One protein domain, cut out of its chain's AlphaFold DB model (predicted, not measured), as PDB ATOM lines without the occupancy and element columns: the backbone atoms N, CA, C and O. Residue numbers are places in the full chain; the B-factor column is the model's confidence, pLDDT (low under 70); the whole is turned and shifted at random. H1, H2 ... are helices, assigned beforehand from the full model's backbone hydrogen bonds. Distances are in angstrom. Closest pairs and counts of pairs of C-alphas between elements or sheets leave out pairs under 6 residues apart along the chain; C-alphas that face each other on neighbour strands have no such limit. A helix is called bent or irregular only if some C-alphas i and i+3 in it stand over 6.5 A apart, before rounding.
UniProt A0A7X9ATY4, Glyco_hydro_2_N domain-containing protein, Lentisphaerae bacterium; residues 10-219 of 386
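This is residues 10 to 219 of the 386 residues of the protein "Glyco_hydro_2_N domain-containing protein" of Lentisphaerae bacterium (UniProt A0A7X9ATY4). Four long helical pieces, H4b, H7, H8 and H9, run to and fro, with H7 and H8 side by side, H4b beside H7, and H9 beside residues 169 to 176 of H8. H4 is bent, and its first arm H4a joins H3 and H2 in a second group toward one end of the longest axis, while H9 and H11 lie toward the other. The printed part has 210 residues with eleven named helices, H1 to H11 in that order, and no named strand: the class is all helix. It is compact, with a radius of gyration of the C-alphas of 17.4 A, and spans 55 by 46 by 28 A.

H1, residues 10 to 17, touches H5, residues 120 to 125, at a shallow tilt of 18 degrees, the same way; their closest C-alphas, of Phe 14 and Ala 121, are 5.0 A apart. H1 only just touches H10, residues 202 to 206, with 3 pairs of C-alphas within 8 A, the closest those of Gly 16 and Asn 203 at 6.5 A. H2, residues 24 to 35, touches H3, residues 51 to 65, closest at C-alphas 24 and 56, 3.8 A. H4, residues 71 to 114, was assigned as one helix by its hydrogen bonds but is bent, C-alphas 81 and 84 being 9.2 A apart; its arms are H4a, residues 71 to 81, and H4b, residues 84 to 114. H4a touches H3 at a steep tilt of 58 degrees, closest at C-alphas 59 and 74, 5.8 A. H4b has a kink of 74 degrees near residue 106, and with residues 108 to 114 alone it touches H5, closest at C-alphas 111 and 123, 4.9 A. H4b, H7, residues 134 to 148, and H8, residues 154 to 178, form an up and down bundle, each running against the one before. H4b touches H7 with residues 84 to 95 alone, closest at C-alphas 85 and 147, 4.4 A. H7 and H8 are a hairpin at a shallow tilt of 10 degrees, closest at C-alphas 144 and 164, 6.3 A. H8 and H9, residues 182 to 194, are another, closest at C-alphas 176 and 184, 4.8 A. H6, residues 128 to 131, touches H8, closest at C-alphas 129 and 178, 4.6 A. H11, residues 213 to 218, touches H9, closest at C-alphas 185 and 213, 5.3 A. Every O i to N i+4 pair is within hydrogen-bond range in H2, H5 and H7 to H11, against 2 of 4 in H1, 9 of 11 in H3, 6 of 7 in H4a and 20 of 27 in H4b; H6 is too short for one.

H1 begins at C-alpha 10 (23.075, -21.249, -28.188), and H11 ends at C-alpha 218 (51.241, -36.900, -35.933). From first to last C-alpha H4b measures 41.5 A, H8 35.7 A, H3 21.8 A and H7 20.7 A. H1 is irregular at C-alphas 14 and 17, 7.5 A apart, H4b at 106 and 109, 8.1 A, and H3 only just at 52 and 55, 6.8 A.

The C-alphas farthest apart, of Asp 68 and Phe 219, are 55.4 A apart. The printed part has no cut; its one long link is residues 36 to 50, between H2 and H3. The mean pLDDT of the printed part is 93.1, and residues 46 to 49 are under 70.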
ATOM      1  N   GLN A  10      23.359 -19.891 -27.748       72.12
ATOM      2  CA  GLN A  10      23.075 -21.249 -28.188       72.12
ATOM      3  C   GLN A  10      23.541 -21.498 -29.626       72.12
ATOM      4  O   GLN A  10      24.098 -22.556 -29.881       72.12
ATOM      5  N   HIS A  11      23.414 -20.538 -30.546       73.38
ATOM      6  CA  HIS A  11      23.785 -20.757 -31.954       73.38
ATOM      7  C   HIS A  11      25.270 -21.096 -32.124       73.38
ATOM      8  O   HIS A  11      25.598 -22.095 -32.762       73.38
ATOM      9  N   TYR A  12      26.157 -20.343 -31.464       76.56
ATOM     10  CA  TYR A  12      27.590 -20.639 -31.406       76.56
ATOM     11  C   TYR A  12      27.868 -22.079 -30.947       76.56
ATOM     12  O   TYR A  12      28.674 -22.798 -31.535       76.56
ATOM     13  N   TYR A  13      27.179 -22.522 -29.894       80.12
ATOM     14  CA  TYR A  13      27.367 -23.856 -29.329       80.12
ATOM     15  C   TYR A  13      26.711 -24.982 -30.134       80.12
ATOM     16  O   TYR A  13      26.998 -26.150 -29.867       80.12
ATOM     17  N   PHE A  14      25.857 -24.656 -31.102       84.50
ATOM     18  CA  PHE A  14      25.186 -25.626 -31.962       84.50
ATOM     19  C   PHE A  14      25.892 -25.783 -33.315       84.50
ATOM     20  O   PHE A  14      25.973 -26.900 -33.815       84.50
ATOM     21  N   ASP A  15      26.476 -24.719 -33.875       76.12
ATOM     22  CA  ASP A  15      27.081 -24.738 -35.223       76.12
ATOM     23  C   ASP A  15      28.515 -25.317 -35.274       76.12
ATOM     24  O   ASP A  15      29.139 -25.464 -36.323       76.12
ATOM     25  N   GLY A  16      29.083 -25.691 -34.127       75.75
ATOM     26  CA  GLY A  16      30.515 -25.984 -34.033       75.75
ATOM     27  C   GLY A  16      31.018 -27.261 -34.729       75.75
ATOM     28  O   GLY A  16      32.236 -27.440 -34.794       75.75
ATOM     29  N   ALA A  17      30.141 -28.167 -35.186       79.75
ATOM     30  CA  ALA A  17      30.506 -29.561 -35.493       79.75
ATOM     31  C   ALA A  17      30.590 -29.956 -36.980       79.75
ATOM     32  O   ALA A  17      30.960 -31.092 -37.250       79.75
ATOM     33  N   ARG A  18      30.286 -29.081 -37.952       90.12
ATOM     34  CA  ARG A  18      30.192 -29.481 -39.381       90.12
ATOM     35  C   ARG A  18      29.315 -30.714 -39.620       90.12
ATOM     36  O   ARG A  18      29.639 -31.521 -40.474       90.12
ATOM     37  N   MET A  19      28.207 -30.816 -38.886       93.19
ATOM     38  CA  MET A  19      27.214 -31.886 -39.006       93.19
ATOM     39  C   MET A  19      25.815 -31.297 -39.268       93.19
ATOM     40  O   MET A  19      25.517 -30.211 -38.759       93.19
ATOM     41  N   PRO A  20      24.938 -31.992 -40.016       93.38
ATOM     42  CA  PRO A  20      23.584 -31.536 -40.303       93.38
ATOM     43  C   PRO A  20      22.615 -31.851 -39.153       93.38
ATOM     44  O   PRO A  20      22.102 -32.960 -39.035       93.38
ATOM     45  N   PHE A  21      22.322 -30.852 -38.322       91.75
ATOM     46  CA  PHE A  21      21.445 -31.023 -37.157       91.75
ATOM     47  C   PHE A  21      19.955 -30.736 -37.408       91.75
ATOM     48  O   PHE A  21      19.154 -31.056 -36.540       91.75
ATOM     49  N   GLY A  22      19.566 -30.122 -38.535       92.00
ATOM     50  CA  GLY A  22      18.156 -29.789 -38.825       92.00
ATOM     51  C   GLY A  22      17.565 -28.690 -37.926       92.00
ATOM     52  O   GLY A  22      16.453 -28.819 -37.419       92.00
ATOM     53  N   LEU A  23      18.331 -27.624 -37.674       90.31
ATOM     54  CA  LEU A  23      18.046 -26.614 -36.639       90.31
ATOM     55  C   LEU A  23      17.067 -25.518 -37.065       90.31
ATOM     56  O   LEU A  23      16.635 -24.721 -36.230       90.31
ATOM     57  N   GLU A  24      16.737 -25.431 -38.352       93.12
ATOM     58  CA  GLU A  24      16.033 -24.284 -38.918       93.12
ATOM     59  C   GLU A  24      14.690 -24.002 -38.241       93.12
ATOM     60  O   GLU A  24      14.396 -22.854 -37.903       93.12
ATOM     61  N   LYS A  25      13.903 -25.049 -37.976       95.12
ATOM     62  CA  LYS A  25      12.597 -24.913 -37.335       95.12
ATOM     63  C   LYS A  25      12.739 -24.710 -35.831       95.12
ATOM     64  O   LYS A  25      12.011 -23.908 -35.262       95.12
ATOM     65  N   HIS A  26      13.708 -25.373 -35.199       92.12
ATOM     66  CA  HIS A  26      13.971 -25.206 -33.771       92.12
ATOM     67  C   HIS A  26      14.237 -23.741 -33.409       92.12
ATOM     68  O   HIS A  26      13.615 -23.202 -32.494       92.12
ATOM     69  N   PHE A  27      15.123 -23.077 -34.155       89.69
ATOM     70  CA  PHE A  27      15.439 -21.677 -33.887       89.69
ATOM     71  C   PHE A  27      14.337 -20.712 -34.329       89.69
ATOM     72  O   PHE A  27      14.147 -19.690 -33.669       89.69
ATOM     73  N   PHE A  28      13.563 -21.048 -35.366       93.75
ATOM     74  CA  PHE A  28      12.329 -20.326 -35.682       93.75
ATOM     75  C   PHE A  28      11.337 -20.371 -34.511       93.75
ATOM     76  O   PHE A  28      10.872 -19.326 -34.061       93.75
ATOM     77  N   ASP A  29      11.049 -21.562 -33.981       93.31
ATOM     78  CA  ASP A  29      10.104 -21.752 -32.876       93.31
ATOM     79  C   ASP A  29      10.598 -21.047 -31.602       93.31
ATOM     80  O   ASP A  29       9.812 -20.401 -30.905       93.31
ATOM     81  N   LEU A  30      11.906 -21.102 -31.322       89.25
ATOM     82  CA  LEU A  30      12.517 -20.374 -30.209       89.25
ATOM     83  C   LEU A  30      12.339 -18.858 -30.361       89.25
ATOM     84  O   LEU A  30      11.954 -18.186 -29.405       89.25
ATOM     85  N   PHE A  31      12.587 -18.314 -31.555       89.88
ATOM     86  CA  PHE A  31      12.352 -16.899 -31.837       89.88
ATOM     87  C   PHE A  31      10.882 -16.518 -31.618       89.88
ATOM     88  O   PHE A  31      10.608 -15.537 -30.925       89.88
ATOM     89  N   GLN A  32       9.936 -17.310 -32.135       92.50
ATOM     90  CA  GLN A  32       8.504 -17.059 -31.946       92.50
ATOM     91  C   GLN A  32       8.111 -17.087 -30.464       92.50
ATOM     92  O   GLN A  32       7.382 -16.208 -30.005       92.50
ATOM     93  N   ALA A  33       8.649 -18.038 -29.696       90.25
ATOM     94  CA  ALA A  33       8.412 -18.138 -28.259       90.25
ATOM     95  C   ALA A  33       8.969 -16.937 -27.477       90.25
ATOM     96  O   ALA A  33       8.365 -16.520 -26.496       90.25
ATOM     97  N   ILE A  34      10.093 -16.351 -27.900       86.88
ATOM     98  CA  ILE A  34      10.664 -15.161 -27.247       86.88
ATOM     99  C   ILE A  34       9.903 -13.893 -27.658       86.88
ATOM    100  O   ILE A  34       9.655 -13.021 -26.823       86.88
ATOM    101  N   ARG A  35       9.497 -13.785 -28.929       86.50
ATOM    102  CA  ARG A  35       8.823 -12.603 -29.493       86.50
ATOM    103  C   ARG A  35       7.581 -12.189 -28.706       86.50
ATOM    104  O   ARG A  35       7.329 -10.990 -28.586       86.50
ATOM    105  N   VAL A  36       6.820 -13.136 -28.152       89.12
ATOM    106  CA  VAL A  36       5.602 -12.836 -27.368       89.12
ATOM    107  C   VAL A  36       5.881 -11.944 -26.152       89.12
ATOM    108  O   VAL A  36       4.977 -11.280 -25.655       89.12
ATOM    109  N   HIS A  37       7.138 -11.889 -25.705       87.75
ATOM    110  CA  HIS A  37       7.601 -11.048 -24.605       87.75
ATOM    111  C   HIS A  37       8.127  -9.674 -25.049       87.75
ATOM    112  O   HIS A  37       8.636  -8.935 -24.213       87.75
ATOM    113  N   GLN A  38       7.993  -9.324 -26.334       85.38
ATOM    114  CA  GLN A  38       8.363  -8.023 -26.910       85.38
ATOM    115  C   GLN A  38       9.807  -7.593 -26.573       85.38
ATOM    116  O   GLN A  38      10.016  -6.522 -25.995       85.38
ATOM    117  N   PRO A  39      10.823  -8.417 -26.902       83.00
ATOM    118  CA  PRO A  39      12.213  -8.056 -26.651       83.00
ATOM    119  C   PRO A  39      12.610  -6.816 -27.463       83.00
ATOM    120  O   PRO A  39      12.154  -6.625 -28.590       83.00
ATOM    121  N   THR A  40      13.515  -6.002 -26.918       81.06
ATOM    122  CA  THR A  40      14.060  -4.826 -27.618       81.06
ATOM    123  C   THR A  40      15.067  -5.199 -28.708       81.06
ATOM    124  O   THR A  40      15.323  -4.406 -29.610       81.06
ATOM    125  N   GLY A  41      15.627  -6.411 -28.651       77.44
ATOM    126  CA  GLY A  41      16.554  -6.937 -29.644       77.44
ATOM    127  C   GLY A  41      16.993  -8.364 -29.333       77.44
ATOM    128  O   GLY A  41      16.701  -8.903 -28.262       77.44
ATOM    129  N   PHE A  42      17.706  -8.957 -30.287       77.62
ATOM    130  CA  PHE A  42      18.317 -10.273 -30.162       77.62
ATOM    131  C   PHE A  42      19.806 -10.188 -30.485       77.62
ATOM    132  O   PHE A  42      20.187  -9.544 -31.463       77.62
ATOM    133  N   ASP A  43      20.621 -10.882 -29.699       77.19
ATOM    134  CA  ASP A  43      22.053 -11.043 -29.945       77.19
ATOM    135  C   ASP A  43      22.390 -12.517 -30.139       77.19
ATOM    136  O   ASP A  43      22.232 -13.340 -29.231       77.19
ATOM    137  N   TYR A  44      22.811 -12.836 -31.360       74.62
ATOM    138  CA  TYR A  44      23.175 -14.174 -31.789       74.62
ATOM    139  C   TYR A  44      24.667 -14.216 -32.115       74.62
ATOM    140  O   TYR A  44      25.089 -13.792 -33.190       74.62
ATOM    141  N   ASP A  45      25.453 -14.793 -31.205       71.62
ATOM    142  CA  ASP A  45      26.852 -15.128 -31.469       71.62
ATOM    143  C   ASP A  45      26.917 -16.189 -32.590       71.62
ATOM    144  O   ASP A  45      26.437 -17.317 -32.425       71.62
ATOM    145  N   ALA A  46      27.518 -15.832 -33.729       63.38
ATOM    146  CA  ALA A  46      27.687 -16.707 -34.892       63.38
ATOM    147  C   ALA A  46      29.170 -16.761 -35.309       63.38
ATOM    148  O   ALA A  46      29.683 -15.802 -35.894       63.38
ATOM    149  N   PRO A  47      29.901 -17.854 -35.024       53.94
ATOM    150  CA  PRO A  47      31.312 -17.969 -35.371       53.94
ATOM    151  C   PRO A  47      31.472 -18.437 -36.818       53.94
ATOM    152  O   PRO A  47      31.897 -19.556 -37.072       53.94
ATOM    153  N   GLY A  48      31.135 -17.576 -37.776       58.78
ATOM    154  CA  GLY A  48      31.272 -17.881 -39.200       58.78
ATOM    155  C   GLY A  48      30.218 -18.864 -39.717       58.78
ATOM    156  O   GLY A  48      29.806 -19.800 -39.046       58.78
ATOM    157  N   SER A  49      29.745 -18.633 -40.938       59.56
ATOM    158  CA  SER A  49      28.732 -19.480 -41.560       59.56
ATOM    159  C   SER A  49      29.320 -20.834 -41.947       59.56
ATOM    160  O   SER A  49      30.203 -20.907 -42.807       59.56
ATOM    161  N   ASN A  50      28.780 -21.908 -41.388       73.50
ATOM    162  CA  ASN A  50      28.873 -23.227 -41.988       73.50
ATOM    163  C   ASN A  50      27.608 -23.516 -42.814       73.50
ATOM    164  O   ASN A  50      26.513 -23.070 -42.476       73.50
ATOM    165  N   ILE A  51      27.743 -24.289 -43.890       82.00
ATOM    166  CA  ILE A  51      26.667 -24.575 -44.849       82.00
ATOM    167  C   ILE A  51      25.400 -25.162 -44.207       82.00
ATOM    168  O   ILE A  51      24.292 -24.903 -44.671       82.00
ATOM    169  N   TYR A  52      25.538 -25.910 -43.112       80.38
ATOM    170  CA  TYR A  52      24.402 -26.487 -42.390       80.38
ATOM    171  C   TYR A  52      23.573 -25.456 -41.633       80.38
ATOM    172  O   TYR A  52      22.376 -25.662 -41.437       80.38
ATOM    173  N   SER A  53      24.184 -24.338 -41.256       82.25
ATOM    174  CA  SER A  53      23.514 -23.268 -40.525       82.25
ATOM    175  C   SER A  53      22.962 -22.188 -41.443       82.25
ATOM    176  O   SER A  53      22.152 -21.383 -41.002       82.25
ATOM    177  N   GLU A  54      23.294 -22.201 -42.741       88.19
ATOM    178  CA  GLU A  54      22.792 -21.215 -43.709       88.19
ATOM    179  C   GLU A  54      21.265 -21.198 -43.791       88.19
ATOM    180  O   GLU A  54      20.669 -20.121 -43.779       88.19
ATOM    181  N   PHE A  55      20.618 -22.367 -43.819       92.44
ATOM    182  CA  PHE A  55      19.157 -22.423 -43.861       92.44
ATOM    183  C   PHE A  55      18.538 -21.916 -42.551       92.44
ATOM    184  O   PHE A  55      17.607 -21.113 -42.572       92.44
ATOM    185  N   SER A  56      19.104 -22.307 -41.408       90.19
ATOM    186  CA  SER A  56      18.641 -21.837 -40.103       90.19
ATOM    187  C   SER A  56      18.814 -20.325 -39.933       90.19
ATOM    188  O   SER A  56      17.861 -19.647 -39.547       90.19
ATOM    189  N   TYR A  57      19.972 -19.773 -40.303       88.44
ATOM    190  CA  TYR A  57      20.229 -18.334 -40.276       88.44
ATOM    191  C   TYR A  57      19.329 -17.568 -41.235       88.44
ATOM    192  O   TYR A  57      18.830 -16.499 -40.883       88.44
ATOM    193  N   TYR A  58      19.075 -18.114 -42.425       92.38
ATOM    194  CA  TYR A  58      18.149 -17.512 -43.371       92.38
ATOM    195  C   TYR A  58      16.737 -17.413 -42.792       92.38
ATOM    196  O   TYR A  58      16.144 -16.333 -42.798       92.38
ATOM    197  N   VAL A  59      16.211 -18.524 -42.265       93.38
ATOM    198  CA  VAL A  59      14.874 -18.569 -41.660       93.38
ATOM    199  C   VAL A  59      14.791 -17.612 -40.479       93.38
ATOM    200  O   VAL A  59      13.837 -16.843 -40.401       93.38
ATOM    201  N   LEU A  60      15.793 -17.601 -39.600       89.94
ATOM    202  CA  LEU A  60      15.817 -16.723 -38.435       89.94
ATOM    203  C   LEU A  60      15.828 -15.241 -38.842       89.94
ATOM    204  O   LEU A  60      14.997 -14.465 -38.371       89.94
ATOM    205  N   ALA A  61      16.707 -14.859 -39.772       90.62
ATOM    206  CA  ALA A  61      16.797 -13.486 -40.265       90.62
ATOM    207  C   ALA A  61      15.498 -13.027 -40.946       90.62
ATOM    208  O   ALA A  61      15.079 -11.880 -40.783       90.62
ATOM    209  N   LYS A  62      14.839 -13.913 -41.702       94.69
ATOM    210  CA  LYS A  62      13.567 -13.606 -42.367       94.69
ATOM    211  C   LYS A  62      12.386 -13.565 -41.407       94.69
ATOM    212  O   LYS A  62      11.575 -12.645 -41.499       94.69
ATOM    213  N   ALA A  63      12.335 -14.473 -40.440       92.56
ATOM    214  CA  ALA A  63      11.330 -14.453 -39.387       92.56
ATOM    215  C   ALA A  63      11.429 -13.187 -38.523       92.56
ATOM    216  O   ALA A  63      10.408 -12.661 -38.112       92.56
ATOM    217  N   MET A  64      12.619 -12.627 -38.303       89.25
ATOM    218  CA  MET A  64      12.744 -11.327 -37.627       89.25
ATOM    219  C   MET A  64      12.190 -10.159 -38.445       89.25
ATOM    220  O   MET A  64      11.697  -9.195 -37.863       89.25
ATOM    221  N   GLN A  65      12.282 -10.228 -39.776       91.56
ATOM    222  CA  GLN A  65      11.785  -9.182 -40.677       91.56
ATOM    223  C   GLN A  65      10.260  -9.222 -40.805       91.56
ATOM    224  O   GLN A  65       9.611  -8.183 -40.707       91.56
ATOM    225  N   GLU A  66       9.683 -10.409 -41.014       95.19
ATOM    226  CA  GLU A  66       8.231 -10.589 -41.142       95.19
ATOM    227  C   GLU A  66       7.761 -11.742 -40.230       95.19
ATOM    228  O   GLU A  66       7.533 -12.865 -40.691       95.19
ATOM    229  N   PRO A  67       7.628 -11.487 -38.915       92.88
ATOM    230  CA  PRO A  67       7.459 -12.536 -37.907       92.88
ATOM    231  C   PRO A  67       6.098 -13.225 -37.909       92.88
ATOM    232  O   PRO A  67       5.954 -14.270 -37.280       92.88
ATOM    233  N   ASP A  68       5.108 -12.670 -38.605       95.69
ATOM    234  CA  ASP A  68       3.776 -13.270 -38.719       95.69
ATOM    235  C   ASP A  68       3.704 -14.346 -39.814       95.69
ATOM    236  O   ASP A  68       2.715 -15.073 -39.910       95.69
ATOM    237  N   LYS A  69       4.750 -14.480 -40.641       97.81
ATOM    238  CA  LYS A  69       4.814 -15.532 -41.655       97.81
ATOM    239  C   LYS A  69       5.202 -16.876 -41.024       97.81
ATOM    240  O   LYS A  69       6.154 -16.923 -40.238       97.81
ATOM    241  N   PRO A  70       4.512 -17.977 -41.380       97.56
ATOM    242  CA  PRO A  70       4.806 -19.294 -40.828       97.56
ATOM    243  C   PRO A  70       6.148 -19.830 -41.345       97.56
ATOM    244  O   PRO A  70       6.649 -19.391 -42.384       97.56
ATOM    245  N   PHE A  71       6.709 -20.817 -40.647       97.94
ATOM    246  CA  PHE A  71       7.976 -21.452 -41.020       97.94
ATOM    247  C   PHE A  71       7.956 -21.977 -42.466       97.94
ATOM    248  O   PHE A  71       8.907 -21.771 -43.220       97.94
ATOM    249  N   GLU A  72       6.848 -22.593 -42.883       97.94
ATOM    250  CA  GLU A  72       6.676 -23.203 -44.205       97.94
ATOM    251  C   GLU A  72       6.813 -22.176 -45.335       97.94
ATOM    252  O   GLU A  72       7.340 -22.496 -46.400       97.94
ATOM    253  N   HIS A  73       6.408 -20.923 -45.096       98.25
ATOM    254  CA  HIS A  73       6.623 -19.842 -46.056       98.25
ATOM    255  C   HIS A  73       8.121 -19.594 -46.276       98.25
ATOM    256  O   HIS A  73       8.572 -19.456 -47.414       98.25
ATOM    257  N   TRP A  74       8.904 -19.555 -45.197       98.00
ATOM    258  CA  TRP A  74      10.343 -19.304 -45.271       98.00
ATOM    259  C   TRP A  74      11.135 -20.488 -45.809       98.00
ATOM    260  O   TRP A  74      12.092 -20.270 -46.551       98.00
ATOM    261  N   GLU A  75      10.711 -21.716 -45.508       98.00
ATOM    262  CA  GLU A  75      11.240 -22.922 -46.150       98.00
ATOM    263  C   GLU A  75      11.047 -22.848 -47.668       98.00
ATOM    264  O   GLU A  75      12.017 -22.951 -48.419       98.00
ATOM    265  N   GLN A  76       9.820 -22.601 -48.134       98.00
ATOM    266  CA  GLN A  76       9.539 -22.490 -49.567       98.00
ATOM    267  C   GLN A  76      10.345 -21.364 -50.219       98.00
ATOM    268  O   GLN A  76      10.921 -21.560 -51.287       98.00
ATOM    269  N   HIS A  77      10.426 -20.201 -49.572       98.12
ATOM    270  CA  HIS A  77      11.173 -19.057 -50.085       98.12
ATOM    271  C   HIS A  77      12.687 -19.321 -50.158       98.12
ATOM    272  O   HIS A  77      13.326 -18.919 -51.125       98.12
ATOM    273  N   PHE A  78      13.269 -20.023 -49.182       97.75
ATOM    274  CA  PHE A  78      14.671 -20.451 -49.238       97.75
ATOM    275  C   PHE A  78      14.921 -21.412 -50.409       97.75
ATOM    276  O   PHE A  78      15.873 -21.242 -51.173       97.75
ATOM    277  N   LEU A  79      14.037 -22.400 -50.583       98.25
ATOM    278  CA  LEU A  79      14.179 -23.437 -51.605       98.25
ATOM    279  C   LEU A  79      14.037 -22.909 -53.040       98.25
ATOM    280  O   LEU A  79      14.574 -23.526 -53.958       98.25
ATOM    281  N   GLN A  80      13.405 -21.747 -53.249       98.06
ATOM    282  CA  GLN A  80      13.351 -21.092 -54.566       98.06
ATOM    283  C   GLN A  80      14.743 -20.801 -55.144       98.06
ATOM    284  O   GLN A  80      14.908 -20.821 -56.362       98.06
ATOM    285  N   ALA A  81      15.764 -20.592 -54.302       97.56
ATOM    286  CA  ALA A  81      17.138 -20.364 -54.756       97.56
ATOM    287  C   ALA A  81      17.765 -21.575 -55.476       97.56
ATOM    288  O   ALA A  81      18.781 -21.417 -56.152       97.56
ATOM    289  N   TYR A  82      17.171 -22.764 -55.330       98.25
ATOM    290  CA  TYR A  82      17.619 -24.013 -55.949       98.25
ATOM    291  C   TYR A  82      16.847 -24.356 -57.235       98.25
ATOM    292  O   TYR A  82      17.106 -25.401 -57.833       98.25
ATOM    293  N   GLY A  83      15.900 -23.514 -57.666       98.06
ATOM    294  CA  GLY A  83      15.131 -23.718 -58.896       98.06
ATOM    295  C   GLY A  83      14.464 -25.092 -58.958       98.06
ATOM    296  O   GLY A  83      13.785 -25.513 -58.018       98.06
ATOM    297  N   ALA A  84      14.694 -25.819 -60.055       98.19
ATOM    298  CA  ALA A  84      14.144 -27.160 -60.267       98.19
ATOM    299  C   ALA A  84      14.604 -28.195 -59.218       98.19
ATOM    300  O   ALA A  84      13.904 -29.177 -58.983       98.19
ATOM    301  N   ALA A  85      15.738 -27.973 -58.543       98.69
ATOM    302  CA  ALA A  85      16.220 -28.841 -57.465       98.69
ATOM    303  C   ALA A  85      15.537 -28.586 -56.108       98.69
ATOM    304  O   ALA A  85      15.726 -29.376 -55.179       98.69
ATOM    305  N   GLY A  86      14.745 -27.517 -55.973       98.50
ATOM    306  CA  GLY A  86      14.107 -27.110 -54.716       98.50
ATOM    307  C   GLY A  86      13.359 -28.232 -53.977       98.50
ATOM    308  O   GLY A  86      13.590 -28.394 -52.778       98.50
ATOM    309  N   PRO A  87      12.513 -29.048 -54.638       98.69
ATOM    310  CA  PRO A  87      11.813 -30.151 -53.976       98.69
ATOM    311  C   PRO A  87      12.751 -31.195 -53.350       98.69
ATOM    312  O   PRO A  87      12.580 -31.542 -52.179       98.69
ATOM    313  N   ALA A  88      13.769 -31.641 -54.091       98.75
ATOM    314  CA  ALA A  88      14.730 -32.644 -53.634       98.75
ATOM    315  C   ALA A  88      15.655 -32.095 -52.529       98.75
ATOM    316  O   ALA A  88      15.887 -32.757 -51.518       98.75
ATOM    317  N   VAL A  89      16.098 -30.837 -52.644       98.50
ATOM    318  CA  VAL A  89      16.838 -30.143 -51.570       98.50
ATOM    319  C   VAL A  89      15.964 -29.958 -50.323       98.50
ATOM    320  O   VAL A  89      16.438 -30.102 -49.196       98.50
ATOM    321  N   GLY A  90      14.667 -29.704 -50.494       98.25
ATOM    322  CA  GLY A  90      13.710 -29.669 -49.390       98.25
ATOM    323  C   GLY A  90      13.598 -31.012 -48.668       98.25
ATOM    324  O   GLY A  90      13.578 -31.039 -47.439       98.25
ATOM    325  N   ALA A  91      13.570 -32.128 -49.404       98.75
ATOM    326  CA  ALA A  91      13.582 -33.470 -48.816       98.75
ATOM    327  C   ALA A  91      14.871 -33.737 -48.016       98.75
ATOM    328  O   ALA A  91      14.795 -34.222 -46.889       98.75
ATOM    329  N   TYR A  92      16.026 -33.309 -48.539       98.44
ATOM    330  CA  TYR A  92      17.307 -33.355 -47.828       98.44
ATOM    331  C   TYR A  92      17.257 -32.644 -46.461       98.44
ATOM    332  O   TYR A  92      17.618 -33.239 -45.446       98.44
ATOM    333  N   TYR A  93      16.775 -31.397 -46.395       97.81
ATOM    334  CA  TYR A  93      16.691 -30.674 -45.117       97.81
ATOM    335  C   TYR A  93      15.656 -31.281 -44.165       97.81
ATOM    336  O   TYR A  93      15.913 -31.408 -42.968       97.81
ATOM    337  N   ARG A  94      14.500 -31.707 -44.691       98.12
ATOM    338  CA  ARG A  94      13.454 -32.351 -43.881       98.12
ATOM    339  C   ARG A  94      13.907 -33.685 -43.290       98.12
ATOM    340  O   ARG A  94      13.484 -33.988 -42.181       98.12
ATOM    341  N   HIS A  95      14.781 -34.441 -43.963       98.31
ATOM    342  CA  HIS A  95      15.389 -35.652 -43.389       98.31
ATOM    343  C   HIS A  95      16.152 -35.331 -42.099       98.31
ATOM    344  O   HIS A  95      15.881 -35.908 -41.045       98.31
ATOM    345  N   TRP A  96      17.052 -34.345 -42.153       96.94
ATOM    346  CA  TRP A  96      17.841 -33.933 -40.990       96.94
ATOM    347  C   TRP A  96      16.984 -33.341 -39.869       96.94
ATOM    348  O   TRP A  96      17.202 -33.657 -38.700       96.94
ATOM    349  N   ARG A  97      15.958 -32.551 -40.204       96.69
ATOM    350  CA  ARG A  97      14.966 -32.080 -39.225       96.69
ATOM    351  C   ARG A  97      14.154 -33.221 -38.613       96.69
ATOM    352  O   ARG A  97      13.875 -33.194 -37.423       96.69
ATOM    353  N   GLY A  98      13.839 -34.261 -39.380       97.62
ATOM    354  CA  GLY A  98      13.217 -35.470 -38.841       97.62
ATOM    355  C   GLY A  98      14.076 -36.120 -37.751       97.62
ATOM    356  O   GLY A  98      13.552 -36.515 -36.710       97.62
ATOM    357  N   LEU A  99      15.402 -36.162 -37.931       96.00
ATOM    358  CA  LEU A  99      16.321 -36.605 -36.874       96.00
ATOM    359  C   LEU A  99      16.364 -35.641 -35.683       96.00
ATOM    360  O   LEU A  99      16.486 -36.103 -34.546       96.00
ATOM    361  N   TRP A 100      16.245 -34.330 -35.913       95.25
ATOM    362  CA  TRP A 100      16.065 -33.354 -34.836       95.25
ATOM    363  C   TRP A 100      14.875 -33.703 -33.954       95.25
ATOM    364  O   TRP A 100      15.050 -33.931 -32.753       95.25
ATOM    365  N   ASP A 101      13.697 -33.816 -34.556       96.25
ATOM    366  CA  ASP A 101      12.449 -34.064 -33.838       96.25
ATOM    367  C   ASP A 101      12.453 -35.432 -33.144       96.25
ATOM    368  O   ASP A 101      11.988 -35.562 -32.011       96.25
ATOM    369  N   ALA A 102      13.025 -36.451 -33.791       96.44
ATOM    370  CA  ALA A 102      13.037 -37.814 -33.268       96.44
ATOM    371  C   ALA A 102      14.111 -38.061 -32.198       96.44
ATOM    372  O   ALA A 102      13.895 -38.874 -31.296       96.44
ATOM    373  N   LYS A 103      15.284 -37.421 -32.306       94.88
ATOM    374  CA  LYS A 103      16.458 -37.761 -31.483       94.88
ATOM    375  C   LYS A 103      17.019 -36.575 -30.713       94.88
ATOM    376  O   LYS A 103      17.199 -36.696 -29.502       94.88
ATOM    377  N   PHE A 104      17.328 -35.462 -31.377       94.12
ATOM    378  CA  PHE A 104      18.061 -34.360 -30.739       94.12
ATOM    379  C   PHE A 104      17.193 -33.549 -29.777       94.12
ATOM    380  O   PHE A 104      17.567 -33.387 -28.617       94.12
ATOM    381  N   GLY A 105      16.034 -33.070 -30.235       92.62
ATOM    382  CA  GLY A 105      15.119 -32.241 -29.450       92.62
ATOM    383  C   GLY A 105      14.699 -32.893 -28.125       92.62
ATOM    384  O   GLY A 105      14.891 -32.275 -27.075       92.62
ATOM    385  N   PRO A 106      14.209 -34.150 -28.130       95.38
ATOM    386  CA  PRO A 106      13.813 -34.852 -26.907       95.38
ATOM    387  C   PRO A 106      14.949 -35.071 -25.896       95.38
ATOM    388  O   PRO A 106      14.680 -35.172 -24.704       95.38
ATOM    389  N   GLN A 107      16.202 -35.137 -26.361       95.31
ATOM    390  CA  GLN A 107      17.393 -35.407 -25.538       95.31
ATOM    391  C   GLN A 107      18.247 -34.154 -25.296       95.31
ATOM    392  O   GLN A 107      19.408 -34.240 -24.881       95.31
ATOM    393  N   LEU A 108      17.717 -32.964 -25.605       92.38
ATOM    394  CA  LEU A 108      18.507 -31.736 -25.644       92.38
ATOM    395  C   LEU A 108      19.196 -31.456 -24.301       92.38
ATOM    396  O   LEU A 108      20.369 -31.086 -24.266       92.38
ATOM    397  N   LYS A 109      18.502 -31.672 -23.180       92.00
ATOM    398  CA  LYS A 109      19.060 -31.428 -21.845       92.00
ATOM    399  C   LYS A 109      20.240 -32.354 -21.550       92.00
ATOM    400  O   LYS A 109      21.275 -31.884 -21.073       92.00
ATOM    401  N   GLU A 110      20.108 -33.641 -21.846       94.62
ATOM    402  CA  GLU A 110      21.152 -34.648 -21.652       94.62
ATOM    403  C   GLU A 110      22.377 -34.330 -22.514       94.62
ATOM    404  O   GLU A 110      23.511 -34.360 -22.019       94.62
ATOM    405  N   ILE A 111      22.150 -33.947 -23.774       94.38
ATOM    406  CA  ILE A 111      23.201 -33.526 -24.706       94.38
ATOM    407  C   ILE A 111      23.962 -32.323 -24.143       94.38
ATOM    408  O   ILE A 111      25.193 -32.346 -24.093       94.38
ATOM    409  N   LEU A 112      23.258 -31.287 -23.676       91.75
ATOM    410  CA  LEU A 112      23.876 -30.063 -23.152       91.75
ATOM    411  C   LEU A 112      24.685 -30.313 -21.871       91.75
ATOM    412  O   LEU A 112      25.775 -29.752 -21.711       91.75
ATOM    413  N   VAL A 113      24.185 -31.165 -20.969       91.88
ATOM    414  CA  VAL A 113      24.909 -31.569 -19.750       91.88
ATOM    415  C   VAL A 113      26.187 -32.310 -20.123       91.88
ATOM    416  O   VAL A 113      27.275 -31.959 -19.653       91.88
ATOM    417  N   LYS A 114      26.078 -33.297 -21.014       92.38
ATOM    418  CA  LYS A 114      27.221 -34.088 -21.476       92.38
ATOM    419  C   LYS A 114      28.241 -33.231 -22.203       92.38
ATOM    420  O   LYS A 114      29.440 -33.389 -21.997       92.38
ATOM    421  N   GLY A 115      27.752 -32.279 -22.984       91.12
ATOM    422  CA  GLY A 115      28.534 -31.296 -23.696       91.12
ATOM    423  C   GLY A 115      29.318 -30.347 -22.806       91.12
ATOM    424  O   GLY A 115      30.208 -29.712 -23.342       91.12
ATOM    425  N   LYS A 116      29.082 -30.270 -21.484       88.81
ATOM    426  CA  LYS A 116      29.707 -29.333 -20.520       88.81
ATOM    427  C   LYS A 116      29.561 -27.857 -20.922       88.81
ATOM    428  O   LYS A 116      29.775 -27.479 -22.069       88.81
ATOM    429  N   VAL A 117      29.265 -26.972 -19.968       85.12
ATOM    430  CA  VAL A 117      29.050 -25.534 -20.265       85.12
ATOM    431  C   VAL A 117      27.984 -25.339 -21.367       85.12
ATOM    432  O   VAL A 117      28.083 -24.440 -22.190       85.12
ATOM    433  N   PHE A 118      26.987 -26.232 -21.413       83.25
ATOM    434  CA  PHE A 118      25.885 -26.213 -22.383       83.25
ATOM    435  C   PHE A 118      26.323 -26.229 -23.864       83.25
ATOM    436  O   PHE A 118      25.636 -25.686 -24.725       83.25
ATOM    437  N   ASN A 119      27.457 -26.865 -24.186       88.75
ATOM    438  CA  ASN A 119      27.923 -26.992 -25.569       88.75
ATOM    439  C   ASN A 119      27.240 -28.172 -26.292       88.75
ATOM    440  O   ASN A 119      27.670 -29.319 -26.146       88.75
ATOM    441  N   PHE A 120      26.191 -27.893 -27.070       91.62
ATOM    442  CA  PHE A 120      25.419 -28.903 -27.807       91.62
ATOM    443  C   PHE A 120      26.279 -29.716 -28.778       91.62
ATOM    444  O   PHE A 120      26.311 -30.944 -28.689       91.62
ATOM    445  N   ALA A 121      27.020 -29.038 -29.660       92.12
ATOM    446  CA  ALA A 121      27.830 -29.670 -30.695       92.12
ATOM    447  C   ALA A 121      28.846 -30.652 -30.090       92.12
ATOM    448  O   ALA A 121      28.941 -31.795 -30.534       92.12
ATOM    449  N   ARG A 122      29.532 -30.262 -29.006       93.06
ATOM    450  CA  ARG A 122      30.444 -31.152 -28.266       93.06
ATOM    451  C   ARG A 122      29.715 -32.353 -27.663       93.06
ATOM    452  O   ARG A 122      30.215 -33.473 -27.743       93.06
ATOM    453  N   GLY A 123      28.543 -32.126 -27.065       94.62
ATOM    454  CA  GLY A 123      27.722 -33.184 -26.473       94.62
ATOM    455  C   GLY A 123      27.313 -34.250 -27.490       94.62
ATOM    456  O   GLY A 123      27.424 -35.447 -27.203       94.62
ATOM    457  N   VAL A 124      26.918 -33.816 -28.691       95.38
ATOM    458  CA  VAL A 124      26.599 -34.713 -29.807       95.38
ATOM    459  C   VAL A 124      27.849 -35.409 -30.331       95.38
ATOM    460  O   VAL A 124      27.847 -36.630 -30.452       95.38
ATOM    461  N   MET A 125      28.931 -34.676 -30.602       95.81
ATOM    462  CA  MET A 125      30.150 -35.243 -31.194       95.81
ATOM    463  C   MET A 125      30.779 -36.336 -30.329       95.81
ATOM    464  O   MET A 125      31.257 -37.331 -30.862       95.81
ATOM    465  N   TRP A 126      30.712 -36.231 -29.000       95.31
ATOM    466  CA  TRP A 126      31.171 -37.308 -28.115       95.31
ATOM    467  C   TRP A 126      30.329 -38.594 -28.183       95.31
ATOM    468  O   TRP A 126      30.737 -39.597 -27.604       95.31
ATOM    469  N   ASN A 127      29.172 -38.586 -28.855       92.81
ATOM    470  CA  ASN A 127      28.234 -39.716 -28.947       92.81
ATOM    471  C   ASN A 127      27.588 -39.814 -30.325       92.81
ATOM    472  O   ASN A 127      26.435 -40.212 -30.454       92.81
ATOM    473  N   LEU A 128      28.322 -39.418 -31.362       95.12
ATOM    474  CA  LEU A 128      27.748 -39.182 -32.682       95.12
ATOM    475  C   LEU A 128      27.015 -40.412 -33.249       95.12
ATOM    476  O   LEU A 128      25.978 -40.276 -33.897       95.12
ATOM    477  N   LYS A 129      27.519 -41.609 -32.927       95.00
ATOM    478  CA  LYS A 129      26.938 -42.911 -33.295       95.00
ATOM    479  C   LYS A 129      25.510 -43.146 -32.781       95.00
ATOM    480  O   LYS A 129      24.799 -43.957 -33.357       95.00
ATOM    481  N   ASP A 130      25.104 -42.474 -31.705       94.75
ATOM    482  CA  ASP A 130      23.776 -42.654 -31.107       94.75
ATOM    483  C   ASP A 130      22.716 -41.820 -31.856       94.75
ATOM    484  O   ASP A 130      21.516 -42.081 -31.771       94.75
ATOM    485  N   PHE A 131      23.156 -40.822 -32.630       95.19
ATOM    486  CA  PHE A 131      22.280 -39.880 -33.323       95.19
ATOM    487  C   PHE A 131      22.176 -40.135 -34.825       95.19
ATOM    488  O   PHE A 131      21.099 -39.964 -35.398       95.19
ATOM    489  N   TYR A 132      23.253 -40.606 -35.447       96.50
ATOM    490  CA  TYR A 132      23.338 -40.803 -36.892       96.50
ATOM    491  C   TYR A 132      23.624 -42.258 -37.255       96.50
ATOM    492  O   TYR A 132      24.250 -43.000 -36.499       96.50
ATOM    493  N   THR A 133      23.205 -42.644 -38.452       97.31
ATOM    494  CA  THR A 133      23.513 -43.921 -39.095       97.31
ATOM    495  C   THR A 133      24.010 -43.682 -40.519       97.31
ATOM    496  O   THR A 133      23.778 -42.624 -41.097       97.31
ATOM    497  N   GLU A 134      24.669 -44.669 -41.128       97.31
ATOM    498  CA  GLU A 134      25.091 -44.566 -42.538       97.31
ATOM    499  C   GLU A 134      23.896 -44.404 -43.491       97.31
ATOM    500  O   GLU A 134      23.998 -43.647 -44.456       97.31
ATOM    501  N   ALA A 135      22.753 -45.013 -43.146       98.19
ATOM    502  CA  ALA A 135      21.500 -44.931 -43.894       98.19
ATOM    503  C   ALA A 135      20.912 -43.508 -43.939       98.19
ATOM    504  O   ALA A 135      20.267 -43.133 -44.920       98.19
ATOM    505  N   ASP A 136      21.165 -42.691 -42.910       98.19
ATOM    506  CA  ASP A 136      20.785 -41.274 -42.926       98.19
ATOM    507  C   ASP A 136      21.538 -40.523 -44.034       98.19
ATOM    508  O   ASP A 136      20.968 -39.709 -44.766       98.19
ATOM    509  N   PHE A 137      22.821 -40.848 -44.207       98.44
ATOM    510  CA  PHE A 137      23.631 -40.304 -45.290       98.44
ATOM    511  C   PHE A 137      23.260 -40.902 -46.652       98.44
ATOM    512  O   PHE A 137      23.267 -40.171 -47.636       98.44
ATOM    513  N   ASP A 138      22.874 -42.182 -46.725       98.62
ATOM    514  CA  ASP A 138      22.426 -42.804 -47.985       98.62
ATOM    515  C   ASP A 138      21.162 -42.116 -48.512       98.62
ATOM    516  O   ASP A 138      21.062 -41.779 -49.692       98.62
ATOM    517  N   THR A 139      20.214 -41.853 -47.611       98.75
ATOM    518  CA  THR A 139      18.957 -41.165 -47.928       98.75
ATOM    519  C   THR A 139      19.220 -39.753 -48.448       98.75
ATOM    520  O   THR A 139      18.660 -39.319 -49.455       98.75
ATOM    521  N   THR A 140      20.111 -39.024 -47.784       98.50
ATOM    522  CA  THR A 140      20.406 -37.630 -48.135       98.50
ATOM    523  C   THR A 140      21.280 -37.506 -49.378       98.50
ATOM    524  O   THR A 140      21.059 -36.591 -50.172       98.50
ATOM    525  N   ASP A 141      22.180 -38.458 -49.627       98.75
ATOM    526  CA  ASP A 141      22.892 -38.573 -50.900       98.75
ATOM    527  C   ASP A 141      21.930 -38.834 -52.061       98.75
ATOM    528  O   ASP A 141      22.080 -38.216 -53.117       98.75
ATOM    529  N   ALA A 142      20.912 -39.683 -51.874       98.81
ATOM    530  CA  ALA A 142      19.903 -39.941 -52.899       98.81
ATOM    531  C   ALA A 142      19.115 -38.669 -53.258       98.81
ATOM    532  O   ALA A 142      18.993 -38.334 -54.438       98.81
ATOM    533  N   HIS A 143      18.664 -37.904 -52.256       98.81
ATOM    534  CA  HIS A 143      17.995 -36.619 -52.486       98.81
ATOM    535  C   HIS A 143      18.896 -35.606 -53.202       98.81
ATOM    536  O   HIS A 143      18.458 -34.908 -54.117       98.81
ATOM    537  N   LEU A 144      20.176 -35.522 -52.831       98.69
ATOM    538  CA  LEU A 144      21.103 -34.597 -53.483       98.69
ATOM    539  C   LEU A 144      21.527 -35.060 -54.887       98.69
ATOM    540  O   LEU A 144      21.837 -34.221 -55.737       98.69
ATOM    541  N   ALA A 145      21.525 -36.366 -55.161       98.75
ATOM    542  CA  ALA A 145      21.714 -36.910 -56.502       98.75
ATOM    543  C   ALA A 145      20.515 -36.585 -57.407       98.75
ATOM    544  O   ALA A 145      20.711 -36.124 -58.531       98.75
ATOM    545  N   GLU A 146      19.289 -36.735 -56.899       98.81
ATOM    546  CA  GLU A 146      18.060 -36.323 -57.590       98.81
ATOM    547  C   GLU A 146      18.063 -34.817 -57.893       98.81
ATOM    548  O   GLU A 146      17.792 -34.407 -59.024       98.81
ATOM    549  N   ALA A 147      18.439 -33.994 -56.908       98.69
ATOM    550  CA  ALA A 147      18.625 -32.556 -57.084       98.69
ATOM    551  C   ALA A 147      19.655 -32.251 -58.182       98.69
ATOM    552  O   ALA A 147      19.455 -31.352 -58.999       98.69
ATOM    553  N   ALA A 148      20.760 -33.000 -58.222       98.56
ATOM    554  CA  ALA A 148      21.821 -32.773 -59.191       98.56
ATOM    555  C   ALA A 148      21.495 -33.217 -60.619       98.56
ATOM    556  O   ALA A 148      22.100 -32.693 -61.552       98.56
ATOM    557  N   ALA A 149      20.542 -34.131 -60.788       98.56
ATOM    558  CA  ALA A 149      20.078 -34.594 -62.091       98.56
ATOM    559  C   ALA A 149      19.141 -33.596 -62.800       98.56
ATOM    560  O   ALA A 149      18.837 -33.774 -63.979       98.56
ATOM    561  N   GLN A 150      18.674 -32.555 -62.102       98.56
ATOM    562  CA  GLN A 150      17.809 -31.528 -62.681       98.56
ATOM    563  C   GLN A 150      18.566 -30.633 -63.677       98.56
ATOM    564  O   GLN A 150      19.783 -30.458 -63.594       98.56
ATOM    565  N   ASN A 151      17.828 -30.003 -64.595       98.00
ATOM    566  CA  ASN A 151      18.382 -28.955 -65.451       98.00
ATOM    567  C   ASN A 151      18.488 -27.646 -64.656       98.00
ATOM    568  O   ASN A 151      17.470 -27.024 -64.357       98.00
ATOM    569  N   LEU A 152      19.710 -27.260 -64.290       98.38
ATOM    570  CA  LEU A 152      19.977 -26.188 -63.332       98.38
ATOM    571  C   LEU A 152      20.734 -25.028 -63.970       98.38
ATOM    572  O   LEU A 152      21.685 -25.223 -64.731       98.38
ATOM    573  N   LEU A 153      20.369 -23.807 -63.578       98.44
ATOM    574  CA  LEU A 153      21.177 -22.625 -63.861       98.44
ATOM    575  C   LEU A 153      22.537 -22.732 -63.145       98.44
ATOM    576  O   LEU A 153      22.629 -23.366 -62.090       98.44
ATOM    577  N   PRO A 154      23.596 -22.050 -63.628       98.44
ATOM    578  CA  PRO A 154      24.927 -22.139 -63.019       98.44
ATOM    579  C   PRO A 154      24.952 -21.847 -61.510       98.44
ATOM    580  O   PRO A 154      25.656 -22.516 -60.756       98.44
ATOM    581  N   ARG A 155      24.144 -20.883 -61.045       97.62
ATOM    582  CA  ARG A 155      24.029 -20.550 -59.618       97.62
ATOM    583  C   ARG A 155      23.362 -21.665 -58.806       97.62
ATOM    584  O   ARG A 155      23.824 -21.970 -57.713       97.62
ATOM    585  N   GLU A 156      22.299 -22.269 -59.328       98.44
ATOM    586  CA  GLU A 156      21.573 -23.364 -58.669       98.44
ATOM    587  C   GLU A 156      22.456 -24.616 -58.585       98.44
ATOM    588  O   GLU A 156      22.558 -25.239 -57.529       98.44
ATOM    589  N   ARG A 157      23.175 -24.928 -59.676       98.62
ATOM    590  CA  ARG A 157      24.182 -25.998 -59.736       98.62
ATOM    591  C   ARG A 157      25.227 -25.834 -58.633       98.62
ATOM    592  O   ARG A 157      25.461 -26.779 -57.884       98.62
ATOM    593  N   ALA A 158      25.784 -24.631 -58.487       98.00
ATOM    594  CA  ALA A 158      26.781 -24.338 -57.460       98.00
ATOM    595  C   ALA A 158      26.244 -24.548 -56.032       98.00
ATOM    596  O   ALA A 158      26.956 -25.093 -55.192       98.00
ATOM    597  N   LEU A 159      24.990 -24.167 -55.754       97.19
ATOM    598  CA  LEU A 159      24.367 -24.401 -54.446       97.19
ATOM    599  C   LEU A 159      24.181 -25.898 -54.156       97.19
ATOM    600  O   LEU A 159      24.514 -26.357 -53.063       97.19
ATOM    601  N   VAL A 160      23.695 -26.669 -55.137       98.31
ATOM    602  CA  VAL A 160      23.533 -28.126 -54.991       98.31
ATOM    603  C   VAL A 160      24.886 -28.815 -54.796       98.31
ATOM    604  O   VAL A 160      25.012 -29.673 -53.925       98.31
ATOM    605  N   ASP A 161      25.917 -28.432 -55.549       98.12
ATOM    606  CA  ASP A 161      27.251 -29.031 -55.410       98.12
ATOM    607  C   ASP A 161      27.902 -28.701 -54.067       98.12
ATOM    608  O   ASP A 161      28.528 -29.569 -53.455       98.12
ATOM    609  N   LYS A 162      27.671 -27.492 -53.547       96.69
ATOM    610  CA  LYS A 162      28.091 -27.113 -52.196       96.69
ATOM    611  C   LYS A 162      27.444 -28.023 -51.140       96.69
ATOM    612  O   LYS A 162      28.146 -28.509 -50.253       96.69
ATOM    613  N   LEU A 163      26.140 -28.305 -51.255       97.06
ATOM    614  CA  LEU A 163      25.433 -29.232 -50.355       97.06
ATOM    615  C   LEU A 163      25.946 -30.668 -50.465       97.06
ATOM    616  O   LEU A 163      26.111 -31.329 -49.443       97.06
ATOM    617  N   ARG A 164      26.243 -31.141 -51.678       98.19
ATOM    618  CA  ARG A 164      26.818 -32.478 -51.902       98.19
ATOM    619  C   ARG A 164      28.188 -32.627 -51.260       98.19
ATOM    620  O   ARG A 164      28.418 -33.610 -50.559       98.19
ATOM    621  N   LEU A 165      29.068 -31.645 -51.455       98.00
ATOM    622  CA  LEU A 165      30.388 -31.633 -50.828       98.00
ATOM    623  C   LEU A 165      30.269 -31.650 -49.303       98.00
ATOM    624  O   LEU A 165      30.945 -32.432 -48.636       98.00
ATOM    625  N   ALA A 166      29.380 -30.820 -48.761       96.38
ATOM    626  CA  ALA A 166      29.115 -30.803 -47.337       96.38
ATOM    627  C   ALA A 166      28.636 -32.174 -46.848       96.38
ATOM    628  O   ALA A 166      29.248 -32.738 -45.945       96.38
ATOM    629  N   ASN A 167      27.582 -32.742 -47.446       97.75
ATOM    630  CA  ASN A 167      27.018 -34.026 -47.018       97.75
ATOM    631  C   ASN A 167      28.070 -35.142 -47.012       97.75
ATOM    632  O   ASN A 167      28.199 -35.870 -46.026       97.75
ATOM    633  N   ALA A 168      28.888 -35.204 -48.065       98.25
ATOM    634  CA  ALA A 168      30.015 -36.124 -48.148       98.25
ATOM    635  C   ALA A 168      31.046 -35.876 -47.033       98.25
ATOM    636  O   ALA A 168      31.519 -36.830 -46.411       98.25
ATOM    637  N   HIS A 169      31.356 -34.613 -46.716       97.88
ATOM    638  CA  HIS A 169      32.242 -34.268 -45.602       97.88
ATOM    639  C   HIS A 169      31.681 -34.723 -44.251       97.88
ATOM    640  O   HIS A 169      32.394 -35.369 -43.484       97.88
ATOM    641  N   SER A 170      30.401 -34.458 -43.980       97.12
ATOM    642  CA  SER A 170      29.730 -34.912 -42.753       97.12
ATOM    643  C   SER A 170      29.710 -36.423 -42.627       97.12
ATOM    644  O   SER A 170      29.909 -36.940 -41.532       97.12
ATOM    645  N   ARG A 171      29.528 -37.151 -43.736       98.12
ATOM    646  CA  ARG A 171      29.646 -38.612 -43.737       98.12
ATOM    647  C   ARG A 171      31.053 -39.052 -43.328       98.12
ATOM    648  O   ARG A 171      31.178 -39.956 -42.509       98.12
ATOM    649  N   GLN A 172      32.106 -38.414 -43.843       98.50
ATOM    650  CA  GLN A 172      33.485 -38.733 -43.441       98.50
ATOM    651  C   GLN A 172      33.742 -38.421 -41.958       98.50
ATOM    652  O   GLN A 172      34.357 -39.226 -41.261       98.50
ATOM    653  N   ILE A 173      33.220 -37.298 -41.448       97.81
ATOM    654  CA  ILE A 173      33.262 -36.975 -40.012       97.81
ATOM    655  C   ILE A 173      32.524 -38.052 -39.211       97.81
ATOM    656  O   ILE A 173      33.070 -38.575 -38.240       97.81
ATOM    657  N   PHE A 174      31.318 -38.427 -39.636       98.06
ATOM    658  CA  PHE A 174      30.541 -39.485 -39.004       98.06
ATOM    659  C   PHE A 174      31.321 -40.795 -38.931       98.06
ATOM    660  O   PHE A 174      31.435 -41.358 -37.847       98.06
ATOM    661  N   LEU A 175      31.907 -41.256 -40.037       98.19
ATOM    662  CA  LEU A 175      32.692 -42.491 -40.064       98.19
ATOM    663  C   LEU A 175      33.900 -42.416 -39.119       98.19
ATOM    664  O   LEU A 175      34.115 -43.345 -38.343       98.19
ATOM    665  N   ALA A 176      34.635 -41.301 -39.120       98.06
ATOM    666  CA  ALA A 176      35.794 -41.110 -38.247       98.06
ATOM    667  C   ALA A 176      35.434 -41.115 -36.749       98.06
ATOM    668  O   ALA A 176      36.175 -41.677 -35.944       98.06
ATOM    669  N   VAL A 177      34.293 -40.531 -36.366       97.56
ATOM    670  CA  VAL A 177      33.877 -40.424 -34.954       97.56
ATOM    671  C   VAL A 177      33.076 -41.642 -34.477       97.56
ATOM    672  O   VAL A 177      33.311 -42.158 -33.385       97.56
ATOM    673  N   ALA A 178      32.106 -42.107 -35.266       96.69
ATOM    674  CA  ALA A 178      31.198 -43.191 -34.890       96.69
ATOM    675  C   ALA A 178      31.823 -44.584 -35.064       96.69
ATOM    676  O   ALA A 178      31.434 -45.522 -34.361       96.69
ATOM    677  N   ARG A 179      32.798 -44.722 -35.973       95.25
ATOM    678  CA  ARG A 179      33.562 -45.951 -36.227       95.25
ATOM    679  C   ARG A 179      35.067 -45.651 -36.145       95.25
ATOM    680  O   ARG A 179      35.747 -45.667 -37.170       95.25
ATOM    681  N   PRO A 180      35.608 -45.359 -34.951       93.81
ATOM    682  CA  PRO A 180      36.980 -44.888 -34.819       93.81
ATOM    683  C   PRO A 180      37.982 -45.939 -35.309       93.81
ATOM    684  O   PRO A 180      38.106 -47.025 -34.741       93.81
ATOM    685  N   SER A 181      38.712 -45.590 -36.363       95.94
ATOM    686  CA  SER A 181      39.866 -46.317 -36.883       95.94
ATOM    687  C   SER A 181      40.848 -45.325 -37.500       95.94
ATOM    688  O   SER A 181      40.484 -44.193 -37.845       95.94
ATOM    689  N   ASP A 182      42.106 -45.735 -37.635       96.44
ATOM    690  CA  ASP A 182      43.110 -44.910 -38.309       96.44
ATOM    691  C   ASP A 182      42.784 -44.747 -39.795       96.44
ATOM    692  O   ASP A 182      42.942 -43.652 -40.322       96.44
ATOM    693  N   ASP A 183      42.211 -45.773 -40.431       96.94
ATOM    694  CA  ASP A 183      41.762 -45.717 -41.825       96.94
ATOM    695  C   ASP A 183      40.659 -44.675 -42.035       96.94
ATOM    696  O   ASP A 183      40.748 -43.868 -42.956       96.94
ATOM    697  N   ASN A 184      39.647 -44.624 -41.157       98.25
ATOM    698  CA  ASN A 184      38.576 -43.628 -41.261       98.25
ATOM    699  C   ASN A 184      39.092 -42.209 -40.981       98.25
ATOM    700  O   ASN A 184      38.690 -41.254 -41.647       98.25
ATOM    701  N   SER A 185      40.022 -42.065 -40.034       98.38
ATOM    702  CA  SER A 185      40.664 -40.778 -39.733       98.38
ATOM    703  C   SER A 185      41.520 -40.291 -40.917       98.38
ATOM    704  O   SER A 185      41.465 -39.116 -41.289       98.38
ATOM    705  N   LEU A 186      42.277 -41.195 -41.551       98.00
ATOM    706  CA  LEU A 186      43.067 -40.923 -42.758       98.00
ATOM    707  C   LEU A 186      42.178 -40.604 -43.962       98.00
ATOM    708  O   LEU A 186      42.484 -39.672 -44.704       98.00
ATOM    709  N   ALA A 187      41.071 -41.331 -44.143       98.38
ATOM    710  CA  ALA A 187      40.100 -41.076 -45.202       98.38
ATOM    711  C   ALA A 187      39.498 -39.670 -45.080       98.38
ATOM    712  O   ALA A 187      39.477 -38.930 -46.063       98.38
ATOM    713  N   LEU A 188      39.110 -39.254 -43.870       98.69
ATOM    714  CA  LEU A 188      38.635 -37.896 -43.609       98.69
ATOM    715  C   LEU A 188      39.713 -36.836 -43.886       98.69
ATOM    716  O   LEU A 188      39.426 -35.826 -44.533       98.69
ATOM    717  N   LEU A 189      40.947 -37.041 -43.415       98.50
ATOM    718  CA  LEU A 189      42.039 -36.088 -43.639       98.50
ATOM    719  C   LEU A 189      42.371 -35.952 -45.133       98.50
ATOM    720  O   LEU A 189      42.513 -34.838 -45.639       98.50
ATOM    721  N   LYS A 190      42.431 -37.077 -45.853       98.44
ATOM    722  CA  LYS A 190      42.605 -37.111 -47.308       98.44
ATOM    723  C   LYS A 190      41.469 -36.371 -48.012       98.44
ATOM    724  O   LYS A 190      41.741 -35.485 -48.818       98.44
ATOM    725  N   PHE A 191      40.220 -36.671 -47.653       98.62
ATOM    726  CA  PHE A 191      39.044 -36.014 -48.219       98.62
ATOM    727  C   PHE A 191      39.109 -34.492 -48.042       98.62
ATOM    728  O   PHE A 191      38.852 -33.752 -48.991       98.62
ATOM    729  N   ARG A 192      39.501 -34.012 -46.853       98.12
ATOM    730  CA  ARG A 192      39.664 -32.576 -46.580       98.12
ATOM    731  C   ARG A 192      40.706 -31.930 -47.488       98.12
ATOM    732  O   ARG A 192      40.413 -30.901 -48.088       98.12
ATOM    733  N   ARG A 193      41.878 -32.552 -47.633       98.19
ATOM    734  CA  ARG A 193      42.965 -32.066 -48.500       98.19
ATOM    735  C   ARG A 193      42.552 -31.988 -49.964       98.19
ATOM    736  O   ARG A 193      42.752 -30.959 -50.597       98.19
ATOM    737  N   GLU A 194      41.939 -33.051 -50.480       98.44
ATOM    738  CA  GLU A 194      41.508 -33.136 -51.883       98.44
ATOM    739  C   GLU A 194      40.468 -32.071 -52.251       98.44
ATOM    740  O   GLU A 194      40.423 -31.627 -53.395       98.44
ATOM    741  N   HIS A 195      39.670 -31.625 -51.278       97.56
ATOM    742  CA  HIS A 195      38.606 -30.642 -51.487       97.56
ATOM    743  C   HIS A 195      38.931 -29.249 -50.922       97.56
ATOM    744  O   HIS A 195      38.048 -28.392 -50.883       97.56
ATOM    745  N   GLY A 196      40.168 -29.002 -50.470       96.62
ATOM    746  CA  GLY A 196      40.583 -27.704 -49.919       96.62
ATOM    747  C   GLY A 196      39.821 -27.283 -48.654       96.62
ATOM    748  O   GLY A 196      39.627 -26.091 -48.415       96.62
ATOM    749  N   LEU A 197      39.351 -28.249 -47.863       94.62
ATOM    750  CA  LEU A 197      38.652 -28.015 -46.600       94.62
ATOM    751  C   LEU A 197      39.653 -27.871 -45.446       94.62
ATOM    752  O   LEU A 197      40.768 -28.380 -45.501       94.62
ATOM    753  N   GLU A 198      39.230 -27.225 -44.356       93.62
ATOM    754  CA  GLU A 198      40.042 -27.108 -43.140       93.62
ATOM    755  C   GLU A 198      40.430 -28.498 -42.605       93.62
ATOM    756  O   GLU A 198      39.575 -29.266 -42.156       93.62
ATOM    757  N   GLU A 199      41.729 -28.813 -42.646       95.56
ATOM    758  CA  GLU A 199      42.271 -30.117 -42.237       95.56
ATOM    759  C   GLU A 199      42.050 -30.386 -40.748       95.56
ATOM    760  O   GLU A 199      41.625 -31.477 -40.348       95.56
ATOM    761  N   PHE A 200      42.293 -29.355 -39.934       95.44
ATOM    762  CA  PHE A 200      42.312 -29.445 -38.481       95.44
ATOM    763  C   PHE A 200      41.438 -28.374 -37.828       95.44
ATOM    764  O   PHE A 200      41.955 -27.413 -37.253       95.44
ATOM    765  N   PRO A 201      40.112 -28.550 -37.849       92.44
ATOM    766  CA  PRO A 201      39.207 -27.684 -37.121       92.44
ATOM    767  C   PRO A 201      39.570 -27.519 -35.653       92.44
ATOM    768  O   PRO A 201      39.805 -28.508 -34.953       92.44
ATOM    769  N   HIS A 202      39.580 -26.278 -35.162       90.81
ATOM    770  CA  HIS A 202      39.861 -26.001 -33.749       90.81
ATOM    771  C   HIS A 202      38.920 -26.776 -32.815       90.81
ATOM    772  O   HIS A 202      39.379 -27.408 -31.869       90.81
ATOM    773  N   ASN A 203      37.616 -26.783 -33.108       90.25
ATOM    774  CA  ASN A 203      36.612 -27.443 -32.273       90.25
ATOM    775  C   ASN A 203      36.863 -28.949 -32.123       90.25
ATOM    776  O   ASN A 203      36.853 -29.456 -31.008       90.25
ATOM    777  N   GLU A 204      37.168 -29.654 -33.216       93.88
ATOM    778  CA  GLU A 204      37.447 -31.097 -33.174       93.88
ATOM    779  C   GLU A 204      38.653 -31.420 -32.284       93.88
ATOM    780  O   GLU A 204      38.629 -32.393 -31.529       93.88
ATOM    781  N   GLN A 205      39.677 -30.563 -32.307       92.75
ATOM    782  CA  GLN A 205      40.860 -30.685 -31.450       92.75
ATOM    783  C   GLN A 205      40.551 -30.348 -29.997       92.75
ATOM    784  O   GLN A 205      40.907 -31.101 -29.093       92.75
ATOM    785  N   TYR A 206      39.857 -29.232 -29.773       91.06
ATOM    786  CA  TYR A 206      39.447 -28.764 -28.455       91.06
ATOM    787  C   TYR A 206      38.552 -29.788 -27.738       91.06
ATOM    788  O   TYR A 206      38.541 -29.868 -26.509       91.06
ATOM    789  N   TRP A 207      37.831 -30.620 -28.492       92.88
ATOM    790  CA  TRP A 207      37.006 -31.708 -27.965       92.88
ATOM    791  C   TRP A 207      37.764 -33.026 -27.756       92.88
ATOM    792  O   TRP A 207      37.146 -34.013 -27.356       92.88
ATOM    793  N   GLY A 208      39.085 -33.031 -27.957       92.31
ATOM    794  CA  GLY A 208      39.964 -34.175 -27.714       92.31
ATOM    795  C   GLY A 208      40.348 -34.957 -28.969       92.31
ATOM    796  O   GLY A 208      40.455 -36.174 -28.882       92.31
ATOM    797  N   ASP A 209      40.532 -34.276 -30.106       94.81
ATOM    798  CA  ASP A 209      40.785 -34.895 -31.422       94.81
ATOM    799  C   ASP A 209      39.726 -35.954 -31.763       94.81
ATOM    800  O   ASP A 209      40.028 -37.109 -32.051       94.81
ATOM    801  N   VAL A 210      38.449 -35.559 -31.681       96.06
ATOM    802  CA  VAL A 210      37.304 -36.487 -31.787       96.06
ATOM    803  C   VAL A 210      37.249 -37.249 -33.113       96.06
ATOM    804  O   VAL A 210      36.652 -38.319 -33.166       96.06
ATOM    805  N   THR A 211      37.869 -36.716 -34.167       97.00
ATOM    806  CA  THR A 211      37.976 -37.333 -35.497       97.00
ATOM    807  C   THR A 211      39.282 -38.101 -35.713       97.00
ATOM    808  O   THR A 211      39.443 -38.725 -36.755       97.00
ATOM    809  N   GLY A 212      40.233 -38.048 -34.774       96.56
ATOM    810  CA  GLY A 212      41.533 -38.714 -34.879       96.56
ATOM    811  C   GLY A 212      42.484 -38.126 -35.928       96.56
ATOM    812  O   GLY A 212      43.566 -38.679 -36.139       96.56
ATOM    813  N   VAL A 213      42.114 -37.032 -36.603       97.31
ATOM    814  CA  VAL A 213      42.891 -36.470 -37.720       97.31
ATOM    815  C   VAL A 213      44.229 -35.891 -37.264       97.31
ATOM    816  O   VAL A 213      45.212 -35.978 -38.001       97.31
ATOM    817  N   ARG A 214      44.313 -35.333 -36.045       95.31
ATOM    818  CA  ARG A 214      45.602 -34.868 -35.503       95.31
ATOM    819  C   ARG A 214      46.509 -36.037 -35.187       95.31
ATOM    820  O   ARG A 214      47.694 -35.970 -35.497       95.31
ATOM    821  N   ARG A 215      45.958 -37.100 -34.603       95.25
ATOM    822  CA  ARG A 215      46.706 -38.319 -34.299       95.25
ATOM    823  C   ARG A 215      47.291 -38.957 -35.556       95.25
ATOM    824  O   ARG A 215      48.468 -39.297 -35.554       95.25
ATOM    825  N   VAL A 216      46.513 -39.104 -36.630       97.19
ATOM    826  CA  VAL A 216      47.047 -39.715 -37.860       97.19
ATOM    827  C   VAL A 216      48.051 -38.816 -38.579       97.19
ATOM    828  O   VAL A 216      49.001 -39.337 -39.150       97.19
ATOM    829  N   GLU A 217      47.908 -37.487 -38.499       96.88
ATOM    830  CA  GLU A 217      48.934 -36.558 -38.996       96.88
ATOM    831  C   GLU A 217      50.219 -36.641 -38.163       96.88
ATOM    832  O   GLU A 217      51.314 -36.659 -38.720       96.88
ATOM    833  N   GLN A 218      50.100 -36.728 -36.834       94.81
ATOM    834  CA  GLN A 218      51.241 -36.900 -35.933       94.81
ATOM    835  C   GLN A 218      52.022 -38.181 -36.252       94.81
ATOM    836  O   GLN A 218      53.247 -38.187 -36.175       94.81
ATOM    837  N   PHE A 219      51.321 -39.256 -36.612       97.00
ATOM    838  CA  PHE A 219      51.920 -40.556 -36.904       97.00
ATOM    839  C   PHE A 219      52.075 -40.858 -38.398       97.00
ATOM    840  O   PHE A 219      52.253 -42.017 -38.757       97.00
TER     841      PHE A 219